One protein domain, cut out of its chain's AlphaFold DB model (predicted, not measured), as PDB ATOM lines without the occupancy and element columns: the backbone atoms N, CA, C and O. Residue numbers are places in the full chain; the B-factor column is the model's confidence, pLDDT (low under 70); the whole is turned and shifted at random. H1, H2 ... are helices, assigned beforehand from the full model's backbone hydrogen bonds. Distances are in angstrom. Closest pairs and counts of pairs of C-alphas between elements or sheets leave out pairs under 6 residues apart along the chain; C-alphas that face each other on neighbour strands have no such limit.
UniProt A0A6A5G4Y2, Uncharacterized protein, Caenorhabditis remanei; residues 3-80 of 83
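AT A GLANCE: This is residues 3 to 80 of the 83 residues of an uncharacterized protein of Caenorhabditis remanei (UniProt A0A6A5G4Y2). H3 and H4 form a helical hairpin, with H2 off to one side and a tail, residues 3 to 15, sticking out with H1 at its tip. The printed part has 78 residues with four named helices, H1 to H4 in order, and no named strand: all helix. It is loose, radius of gyration of the C-alphas 16.2 A, spanning 55 by 30 by 23 A.

IN THESE COORDINATES: H3, residues 40 to 58, runs 26.9 A from C-alpha 40 at (155.407, 145.818, 114.742). H4, residues 66 to 78, runs 18.5 A to C-alpha 78 at (167.760, 148.187, 111.220). H2 is residues 23 to 33, 15.6 A; H1 is residues 3 to 8, 9.4 A.

HOW THE PARTS SIT: H3 and H4, a hairpin, touch, the closest C-alphas, of Cys 46 and Cys 76, being 5.7 A apart. They run opposite ways at a shallow tilt of 11 degrees. H2 is apart from both; H1 is apart from H2, H3 and H4. Every O i to N i+4 pair is within hydrogen-bond range in H2, H3 and H4; in H1 0 of 2 are, against 2 of 3 O i to N i+3 pairs.

THE WHOLE: The farthest C-alphas, of Leu 3 and Thr 65, are 55.0 A apart. The printed part has no cut. The link H1 to H2 is long, 14 residues. Residues 3 to 16 have pLDDT under 70.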
ATOM      1  N   LEU A   3     124.572 145.244 135.442       56.12
ATOM      2  CA  LEU A   3     125.961 145.164 135.918       56.12
ATOM      3  C   LEU A   3     126.934 144.520 134.913       56.12
ATOM      4  O   LEU A   3     128.126 144.790 134.965       56.12
ATOM      5  N   LEU A   4     126.435 143.709 133.970       56.12
ATOM      6  CA  LEU A   4     127.269 143.069 132.942       56.12
ATOM      7  C   LEU A   4     127.737 144.055 131.858       56.12
ATOM      8  O   LEU A   4     128.849 143.916 131.361       56.12
ATOM      9  N   LEU A   5     126.939 145.083 131.533       55.16
ATOM     10  CA  LEU A   5     127.355 146.133 130.591       55.16
ATOM     11  C   LEU A   5     128.471 147.018 131.171       55.16
ATOM     12  O   LEU A   5     129.330 147.485 130.432       55.16
ATOM     13  N   SER A   6     128.479 147.227 132.491       55.06
ATOM     14  CA  SER A   6     129.477 148.065 133.168       55.06
ATOM     15  C   SER A   6     130.870 147.425 133.210       55.06
ATOM     16  O   SER A   6     131.863 148.143 133.209       55.06
ATOM     17  N   LEU A   7     130.957 146.090 133.197       54.09
ATOM     18  CA  LEU A   7     132.225 145.345 133.170       54.09
ATOM     19  C   LEU A   7     132.893 145.326 131.783       54.09
ATOM     20  O   LEU A   7     134.109 145.168 131.692       54.09
ATOM     21  N   LEU A   8     132.133 145.541 130.705       53.94
ATOM     22  CA  LEU A   8     132.666 145.621 129.337       53.94
ATOM     23  C   LEU A   8     133.452 146.914 129.068       53.94
ATOM     24  O   LEU A   8     134.305 146.927 128.185       53.94
ATOM     25  N   LEU A   9     133.214 147.978 129.839       54.69
ATOM     26  CA  LEU A   9     133.834 149.294 129.627       54.69
ATOM     27  C   LEU A   9     135.194 149.466 130.323       54.69
ATOM     28  O   LEU A   9     135.901 150.425 130.033       54.69
ATOM     29  N   VAL A  10     135.576 148.556 131.226       55.44
ATOM     30  CA  VAL A  10     136.828 148.662 132.007       55.44
ATOM     31  C   VAL A  10     138.005 147.951 131.327       55.44
ATOM     32  O   VAL A  10     139.152 148.133 131.717       55.44
ATOM     33  N   ASN A  11     137.754 147.205 130.248       47.88
ATOM     34  CA  ASN A  11     138.803 146.671 129.379       47.88
ATOM     35  C   ASN A  11     139.182 147.702 128.307       47.88
ATOM     36  O   ASN A  11     139.223 147.386 127.119       47.88
ATOM     37  N   PHE A  12     139.444 148.948 128.718       49.81
ATOM     38  CA  PHE A  12     140.197 149.890 127.891       49.81
ATOM     39  C   PHE A  12     141.630 149.361 127.831       49.81
ATOM     40  O   PHE A  12     142.510 149.743 128.598       49.81
ATOM     41  N   VAL A  13     141.823 148.375 126.958       52.31
ATOM     42  CA  VAL A  13     143.131 147.899 126.541       52.31
ATOM     43  C   VAL A  13     143.898 149.145 126.125       52.31
ATOM     44  O   VAL A  13     143.392 149.935 125.326       52.31
ATOM     45  N   ALA A  14     145.085 149.351 126.691       48.16
ATOM     46  CA  ALA A  14     146.043 150.313 126.179       48.16
ATOM     47  C   ALA A  14     146.417 149.868 124.759       48.16
ATOM     48  O   ALA A  14     147.393 149.156 124.546       48.16
ATOM     49  N   THR A  15     145.568 150.181 123.781       53.62
ATOM     50  CA  THR A  15     145.853 149.912 122.383       53.62
ATOM     51  C   THR A  15     146.980 150.859 122.025       53.62
ATOM     52  O   THR A  15     146.773 152.072 121.981       53.62
ATOM     53  N   SER A  16     148.181 150.318 121.837       61.97
ATOM     54  CA  SER A  16     149.323 151.070 121.327       61.97
ATOM     55  C   SER A  16     148.887 151.814 120.062       61.97
ATOM     56  O   SER A  16     148.482 151.184 119.082       61.97
ATOM     57  N   TYR A  17     148.908 153.147 120.106       82.56
ATOM     58  CA  TYR A  17     148.571 153.997 118.966       82.56
ATOM     59  C   TYR A  17     149.535 153.703 117.811       82.56
ATOM     60  O   TYR A  17     150.749 153.713 118.011       82.56
ATOM     61  N   TRP A  18     148.999 153.410 116.623       93.00
ATOM     62  CA  TRP A  18     149.812 153.190 115.428       93.00
ATOM     63  C   TRP A  18     150.209 154.539 114.821       93.00
ATOM     64  O   TRP A  18     149.346 155.265 114.328       93.00
ATOM     65  N   ALA A  19     151.500 154.857 114.879       94.81
ATOM     66  CA  ALA A  19     152.092 156.111 114.438       94.81
ATOM     67  C   ALA A  19     152.474 156.097 112.953       94.81
ATOM     68  O   ALA A  19     152.380 157.120 112.293       94.81
ATOM     69  N   CYS A  20     152.850 154.949 112.378       95.56
ATOM     70  CA  CYS A  20     153.329 154.939 110.995       95.56
ATOM     71  C   CYS A  20     152.244 155.345 109.984       95.56
ATOM     72  O   CYS A  20     151.220 154.668 109.853       95.56
ATOM     73  N   GLY A  21     152.540 156.371 109.184       94.00
ATOM     74  CA  GLY A  21     151.748 156.818 108.038       94.00
ATOM     75  C   GLY A  21     151.215 158.241 108.210       94.00
ATOM     76  O   GLY A  21     150.875 158.662 109.307       94.00
ATOM     77  N   SER A  22     151.089 158.976 107.104       89.75
ATOM     78  CA  SER A  22     150.646 160.375 107.123       89.75
ATOM     79  C   SER A  22     149.142 160.508 106.860       89.75
ATOM     80  O   SER A  22     148.650 160.289 105.746       89.75
ATOM     81  N   GLY A  23     148.388 160.867 107.900       89.81
ATOM     82  CA  GLY A  23     146.934 161.010 107.836       89.81
ATOM     83  C   GLY A  23     146.183 159.681 107.676       89.81
ATOM     84  O   GLY A  23     146.750 158.622 107.423       89.81
ATOM     85  N   LYS A  24     144.849 159.732 107.793       89.00
ATOM     86  CA  LYS A  24     143.998 158.537 107.989       89.00
ATOM     87  C   LYS A  24     144.218 157.415 106.967       89.00
ATOM     88  O   LYS A  24     144.225 156.247 107.340       89.00
ATOM     89  N   ILE A  25     144.366 157.764 105.687       93.50
ATOM     90  CA  ILE A  25     144.479 156.782 104.598       93.50
ATOM     91  C   ILE A  25     145.844 156.087 104.641       93.50
ATOM     92  O   ILE A  25     145.903 154.860 104.628       93.50
ATOM     93  N   SER A  26     146.938 156.849 104.724       94.31
ATOM     94  CA  SER A  26     148.287 156.277 104.771       94.31
ATOM     95  C   SER A  26     148.489 155.450 106.041       94.31
ATOM     96  O   SER A  26     148.972 154.324 105.952       94.31
ATOM     97  N   THR A  27     148.028 155.950 107.195       93.69
ATOM     98  CA  THR A  27     148.078 155.225 108.473       93.69
ATOM     99  C   THR A  27     147.343 153.884 108.392       93.69
ATOM    100  O   THR A  27     147.862 152.868 108.851       93.69
ATOM    101  N   PHE A  28     146.165 153.841 107.756       93.25
ATOM    102  CA  PHE A  28     145.416 152.596 107.558       93.25
ATOM    103  C   PHE A  28     146.209 151.564 106.743       93.25
ATOM    104  O   PHE A  28     146.347 150.416 107.166       93.25
ATOM    105  N   PHE A  29     146.773 151.964 105.601       96.25
ATOM    106  CA  PHE A  29     147.558 151.043 104.775       96.25
ATOM    107  C   PHE A  29     148.866 150.620 105.451       96.25
ATOM    108  O   PHE A  29     149.210 149.441 105.405       96.25
ATOM    109  N   ALA A  30     149.559 151.529 106.137       94.25
ATOM    110  CA  ALA A  30     150.757 151.205 106.911       94.25
ATOM    111  C   ALA A  30     150.462 150.191 108.034       94.25
ATOM    112  O   ALA A  30     151.239 149.260 108.262       94.25
ATOM    113  N   TYR A  31     149.307 150.311 108.694       94.44
ATOM    114  CA  TYR A  31     148.858 149.340 109.690       94.44
ATOM    115  C   TYR A  31     148.601 147.953 109.079       94.44
ATOM    116  O   TYR A  31     148.980 146.939 109.672       94.44
ATOM    117  N   LEU A  32     147.965 147.895 107.902       94.88
ATOM    118  CA  LEU A  32     147.685 146.633 107.212       94.88
ATOM    119  C   LEU A  32     148.962 145.943 106.735       94.88
ATOM    120  O   LEU A  32     149.136 144.748 106.963       94.88
ATOM    121  N   VAL A  33     149.870 146.689 106.104       94.06
ATOM    122  CA  VAL A  33     151.130 146.142 105.577       94.06
ATOM    123  C   VAL A  33     152.029 145.628 106.701       94.06
ATOM    124  O   VAL A  33     152.763 144.666 106.500       94.06
ATOM    125  N   SER A  34     151.932 146.197 107.903       92.81
ATOM    126  CA  SER A  34     152.688 145.715 109.058       92.81
ATOM    127  C   SER A  34     152.091 144.466 109.718       92.81
ATOM    128  O   SER A  34     152.703 143.933 110.635       92.81
ATOM    129  N   LEU A  35     150.897 143.973 109.344       92.69
ATOM    130  CA  LEU A  35     150.257 142.797 109.994       92.69
ATOM    131  C   LEU A  35     151.127 141.530 110.045       92.69
ATOM    132  O   LEU A  35     151.084 140.855 111.071       92.69
ATOM    133  N   PRO A  36     151.935 141.207 109.020       93.44
ATOM    134  CA  PRO A  36     152.813 140.045 109.058       93.44
ATOM    135  C   PRO A  36     154.136 140.288 109.803       93.44
ATOM    136  O   PRO A  36     154.878 139.332 110.028       93.44
ATOM    137  N   ALA A  37     154.471 141.535 110.153       90.69
ATOM    138  CA  ALA A  37     155.734 141.854 110.807       90.69
ATOM    139  C   ALA A  37     155.748 141.326 112.252       90.69
ATOM    140  O   ALA A  37     154.760 141.433 112.979       90.69
ATOM    141  N   LYS A  38     156.874 140.749 112.686       91.38
ATOM    142  CA  LYS A  38     157.039 140.232 114.061       91.38
ATOM    143  C   LYS A  38     157.428 141.322 115.061       91.38
ATOM    144  O   LYS A  38     157.258 141.153 116.261       91.38
ATOM    145  N   ASP A  39     157.910 142.441 114.548       92.31
ATOM    146  CA  ASP A  39     158.509 143.573 115.243       92.31
ATOM    147  C   ASP A  39     157.673 144.851 115.078       92.31
ATOM    148  O   ASP A  39     158.192 145.964 115.103       92.31
ATOM    149  N   ARG A  40     156.351 144.701 114.932       93.12
ATOM    150  CA  ARG A  40     155.407 145.818 114.742       93.12
ATOM    151  C   ARG A  40     155.570 146.933 115.768       93.12
ATOM    152  O   ARG A  40     155.466 148.096 115.406       93.12
ATOM    153  N   GLU A  41     155.781 146.580 117.032       92.50
ATOM    154  CA  GLU A  41     155.967 147.557 118.107       92.50
ATOM    155  C   GLU A  41     157.231 148.394 117.887       92.50
ATOM    156  O   GLU A  41     157.185 149.615 117.997       92.50
ATOM    157  N   HIS A  42     158.328 147.752 117.480       94.19
ATOM    158  CA  HIS A  42     159.592 148.416 117.164       94.19
ATOM    159  C   HIS A  42     159.455 149.351 115.959       94.19
ATOM    160  O   HIS A  42     159.799 150.526 116.047       94.19
ATOM    161  N   ILE A  43     158.851 148.864 114.869       95.00
ATOM    162  CA  ILE A  43     158.534 149.680 113.685       95.00
ATOM    163  C   ILE A  43     157.717 150.914 114.090       95.00
ATOM    164  O   ILE A  43     158.010 152.031 113.665       95.00
ATOM    165  N   ASN A  44     156.713 150.720 114.947       95.56
ATOM    166  CA  ASN A  44     155.839 151.791 115.401       95.56
ATOM    167  C   ASN A  44     156.577 152.854 116.225       95.56
ATOM    168  O   ASN A  44     156.329 154.044 116.044       95.56
ATOM    169  N   VAL A  45     157.498 152.438 117.098       95.44
ATOM    170  CA  VAL A  45     158.365 153.347 117.865       95.44
ATOM    171  C   VAL A  45     159.264 154.157 116.931       95.44
ATOM    172  O   VAL A  45     159.376 155.370 117.101       95.44
ATOM    173  N   CYS A  46     159.845 153.527 115.905       96.50
ATOM    174  CA  CYS A  46     160.646 154.241 114.911       96.50
ATOM    175  C   CYS A  46     159.837 155.331 114.196       96.50
ATOM    176  O   CYS A  46     160.321 156.451 114.054       96.50
ATOM    177  N   CYS A  47     158.595 155.035 113.799       97.00
ATOM    178  CA  CYS A  47     157.713 156.029 113.182       97.00
ATOM    179  C   CYS A  47     157.341 157.158 114.145       97.00
ATOM    180  O   CYS A  47     157.401 158.320 113.769       97.00
ATOM    181  N   PHE A  48     157.014 156.834 115.399       96.50
ATOM    182  CA  PHE A  48     156.694 157.839 116.415       96.50
ATOM    183  C   PHE A  48     157.832 158.856 116.601       96.50
ATOM    184  O   PHE A  48     157.589 160.059 116.665       96.50
ATOM    185  N   HIS A  49     159.079 158.380 116.671       96.94
ATOM    186  CA  HIS A  49     160.236 159.264 116.794       96.94
ATOM    187  C   HIS A  49     160.494 160.079 115.524       96.94
ATOM    188  O   HIS A  49     160.802 161.264 115.630       96.94
ATOM    189  N   HIS A  50     160.348 159.470 114.345       97.50
ATOM    190  CA  HIS A  50     160.522 160.152 113.060       97.50
ATOM    191  C   HIS A  50     159.501 161.281 112.865       97.50
ATOM    192  O   HIS A  50     159.892 162.403 112.547       97.50
ATOM    193  N   ASP A  51     158.226 161.032 113.171       96.94
ATOM    194  CA  ASP A  51     157.171 162.048 113.091       96.94
ATOM    195  C   ASP A  51     157.433 163.207 114.068       96.94
ATOM    196  O   ASP A  51     157.384 164.373 113.679       96.94
ATOM    197  N   ALA A  52     157.816 162.908 115.317       96.94
ATOM    198  CA  ALA A  52     158.159 163.936 116.302       96.94
ATOM    199  C   ALA A  52     159.379 164.779 115.880       96.94
ATOM    200  O   ALA A  52     159.438 165.980 116.159       96.94
ATOM    201  N   GLN A  53     160.356 164.169 115.199       98.06
ATOM    202  CA  GLN A  53     161.483 164.897 114.623       98.06
ATOM    203  C   GLN A  53     161.031 165.823 113.496       98.06
ATOM    204  O   GLN A  53     161.441 166.979 113.470       98.06
ATOM    205  N   TYR A  54     160.168 165.352 112.595       97.44
ATOM    206  CA  TYR A  54     159.610 166.179 111.527       97.44
ATOM    207  C   TYR A  54     158.831 167.375 112.077       97.44
ATOM    208  O   TYR A  54     159.081 168.498 111.636       97.44
ATOM    209  N   ASP A  55     157.979 167.160 113.082       97.25
ATOM    210  CA  ASP A  55     157.240 168.229 113.757       97.25
ATOM    211  C   ASP A  55     158.191 169.260 114.384       97.25
ATOM    212  O   ASP A  55     158.012 170.467 114.211       97.25
ATOM    213  N   GLY A  56     159.243 168.806 115.073       98.25
ATOM    214  CA  GLY A  56     160.232 169.699 115.676       98.25
ATOM    215  C   GLY A  56     161.084 170.452 114.647       98.25
ATOM    216  O   GLY A  56     161.409 171.617 114.873       98.25
ATOM    217  N   ILE A  57     161.419 169.835 113.509       98.12
ATOM    218  CA  ILE A  57     162.124 170.494 112.396       98.12
ATOM    219  C   ILE A  57     161.229 171.570 111.775       98.12
ATOM    220  O   ILE A  57     161.659 172.711 111.612       98.12
ATOM    221  N   ASP A  58     159.976 171.231 111.461       97.19
ATOM    222  CA  ASP A  58     159.032 172.147 110.816       97.19
ATOM    223  C   ASP A  58     158.613 173.297 111.749       97.19
ATOM    224  O   ASP A  58     158.345 174.407 111.286       97.19
ATOM    225  N   ALA A  59     158.641 173.077 113.068       98.00
ATOM    226  CA  ALA A  59     158.461 174.113 114.082       98.00
ATOM    227  C   ALA A  59     159.728 174.949 114.371       98.00
ATOM    228  O   ALA A  59     159.661 175.894 115.160       98.00
ATOM    229  N   GLY A  60     160.884 174.611 113.785       97.56
ATOM    230  CA  GLY A  60     162.166 175.276 114.053       97.56
ATOM    231  C   GLY A  60     162.725 175.030 115.462       97.56
ATOM    232  O   GLY A  60     163.501 175.838 115.968       97.56
ATOM    233  N   GLN A  61     162.307 173.945 116.116       98.00
ATOM    234  CA  GLN A  61     162.700 173.552 117.475       98.00
ATOM    235  C   GLN A  61     163.852 172.539 117.499       98.00
ATOM    236  O   GLN A  61     164.525 172.403 118.520       98.00
ATOM    237  N   LEU A  62     164.073 171.823 116.396       96.44
ATOM    238  CA  LEU A  62     165.151 170.851 116.245       96.44
ATOM    239  C   LEU A  62     166.140 171.300 115.168       96.44
ATOM    240  O   LEU A  62     165.759 171.525 114.022       96.44
ATOM    241  N   ASP A  63     167.422 171.363 115.534       96.44
ATOM    242  CA  ASP A  63     168.533 171.684 114.627       96.44
ATOM    243  C   ASP A  63     169.107 170.412 113.981       96.44
ATOM    244  O   ASP A  63     170.273 170.049 114.146       96.44
ATOM    245  N   ILE A  64     168.242 169.678 113.284       97.06
ATOM    246  CA  ILE A  64     168.625 168.566 112.412       97.06
ATOM    247  C   ILE A  64     167.936 168.727 111.060       97.06
ATOM    248  O   ILE A  64     166.874 169.332 110.937       97.06
ATOM    249  N   THR A  65     168.530 168.173 110.005       97.94
ATOM    250  CA  THR A  65     167.879 168.171 108.688       97.94
ATOM    251  C   THR A  65     166.886 167.016 108.583       97.94
ATOM    252  O   THR A  65     167.100 165.959 109.175       97.94
ATOM    253  N   LYS A  66     165.855 167.149 107.737       97.38
ATOM    254  CA  LYS A  66     164.952 166.026 107.406       97.38
ATOM    255  C   LYS A  66     165.719 164.798 106.905       97.38
ATOM    256  O   LYS A  66     165.426 163.678 107.295       97.38
ATOM    257  N   ARG A  67     166.800 165.016 106.147       98.25
ATOM    258  CA  ARG A  67     167.707 163.946 105.704       98.25
ATOM    259  C   ARG A  67     168.392 163.217 106.866       98.25
ATOM    260  O   ARG A  67     168.597 162.011 106.776       98.25
ATOM    261  N   GLN A  68     168.794 163.941 107.908       98.25
ATOM    262  CA  GLN A  68     169.374 163.339 109.110       98.25
ATOM    263  C   GLN A  68     168.314 162.521 109.856       98.25
ATOM    264  O   GLN A  68     168.581 161.375 110.200       98.25
ATOM    265  N   SER A  69     167.102 163.062 110.010       98.19
ATOM    266  CA  SER A  69     165.965 162.334 110.589       98.19
ATOM    267  C   SER A  69     165.646 161.043 109.814       98.19
ATOM    268  O   SER A  69     165.513 159.983 110.417       98.19
ATOM    269  N   ASP A  70     165.653 161.073 108.477       98.31
ATOM    270  CA  ASP A  70     165.475 159.872 107.643       98.31
ATOM    271  C   ASP A  70     166.597 158.841 107.835       98.31
ATOM    272  O   ASP A  70     166.363 157.628 107.797       98.31
ATOM    273  N   TRP A  71     167.837 159.304 108.029       98.12
ATOM    274  CA  TRP A  71     168.959 158.416 108.319       98.12
ATOM    275  C   TRP A  71     168.784 157.735 109.681       98.12
ATOM    276  O   TRP A  71     168.952 156.519 109.764       98.12
ATOM    277  N   GLU A  72     168.391 158.481 110.715       97.94
ATOM    278  CA  GLU A  72     168.113 157.948 112.055       97.94
ATOM    279  C   GLU A  72     166.926 156.985 112.049       97.94
ATOM    280  O   GLU A  72     167.002 155.910 112.643       97.94
ATOM    281  N   PHE A  73     165.869 157.300 111.300       97.69
ATOM    282  CA  PHE A  73     164.736 156.400 111.100       97.69
ATOM    283  C   PHE A  73     165.174 155.078 110.463       97.69
ATOM    284  O   PHE A  73     164.793 154.002 110.929       97.69
ATOM    285  N   LYS A  74     166.042 155.132 109.445       97.25
ATOM    286  CA  LYS A  74     166.615 153.927 108.836       97.25
ATOM    287  C   LYS A  74     167.444 153.108 109.829       97.25
ATOM    288  O   LYS A  74     167.318 151.886 109.811       97.25
ATOM    289  N   GLN A  75     168.264 153.752 110.666       97.00
ATOM    290  CA  GLN A  75     169.018 153.052 111.717       97.00
ATOM    291  C   GLN A  75     168.076 152.398 112.733       97.00
ATOM    292  O   GLN A  75     168.236 151.229 113.062       97.00
ATOM    293  N   CYS A  76     167.028 153.113 113.152       96.38
ATOM    294  CA  CYS A  76     166.024 152.565 114.055       96.38
ATOM    295  C   CYS A  76     165.410 151.286 113.477       96.38
ATOM    296  O   CYS A  76     165.396 150.257 114.144       96.38
ATOM    297  N   LEU A  77     164.978 151.300 112.212       94.25
ATOM    298  CA  LEU A  77     164.417 150.109 111.566       94.25
ATOM    299  C   LEU A  77     165.422 148.947 111.459       94.25
ATOM    300  O   LEU A  77     165.011 147.791 111.541       94.25
ATOM    301  N   SER A  78     166.721 149.225 111.293       93.44
ATOM    302  CA  SER A  78     167.760 148.187 111.220       93.44
ATOM    303  C   SER A  78     168.169 147.592 112.565       93.44
ATOM    304  O   SER A  78     168.834 146.564 112.581       93.44
ATOM    305  N   ASP A  79     167.760 148.192 113.680       90.06
ATOM    306  CA  ASP A  79     168.096 147.714 115.027       90.06
ATOM    307  C   ASP A  79     167.036 146.753 115.598       90.06
ATOM    308  O   ASP A  79     167.014 146.438 116.792       90.06
ATOM    309  N   SER A  80     166.128 146.270 114.744       85.06
ATOM    310  CA  SER A  80     165.099 145.317 115.143       85.06
ATOM    311  C   SER A  80     165.716 144.000 115.621       85.06
ATOM    312  O   SER A  80     166.510 143.361 114.934       85.06
TER     313      SER A  80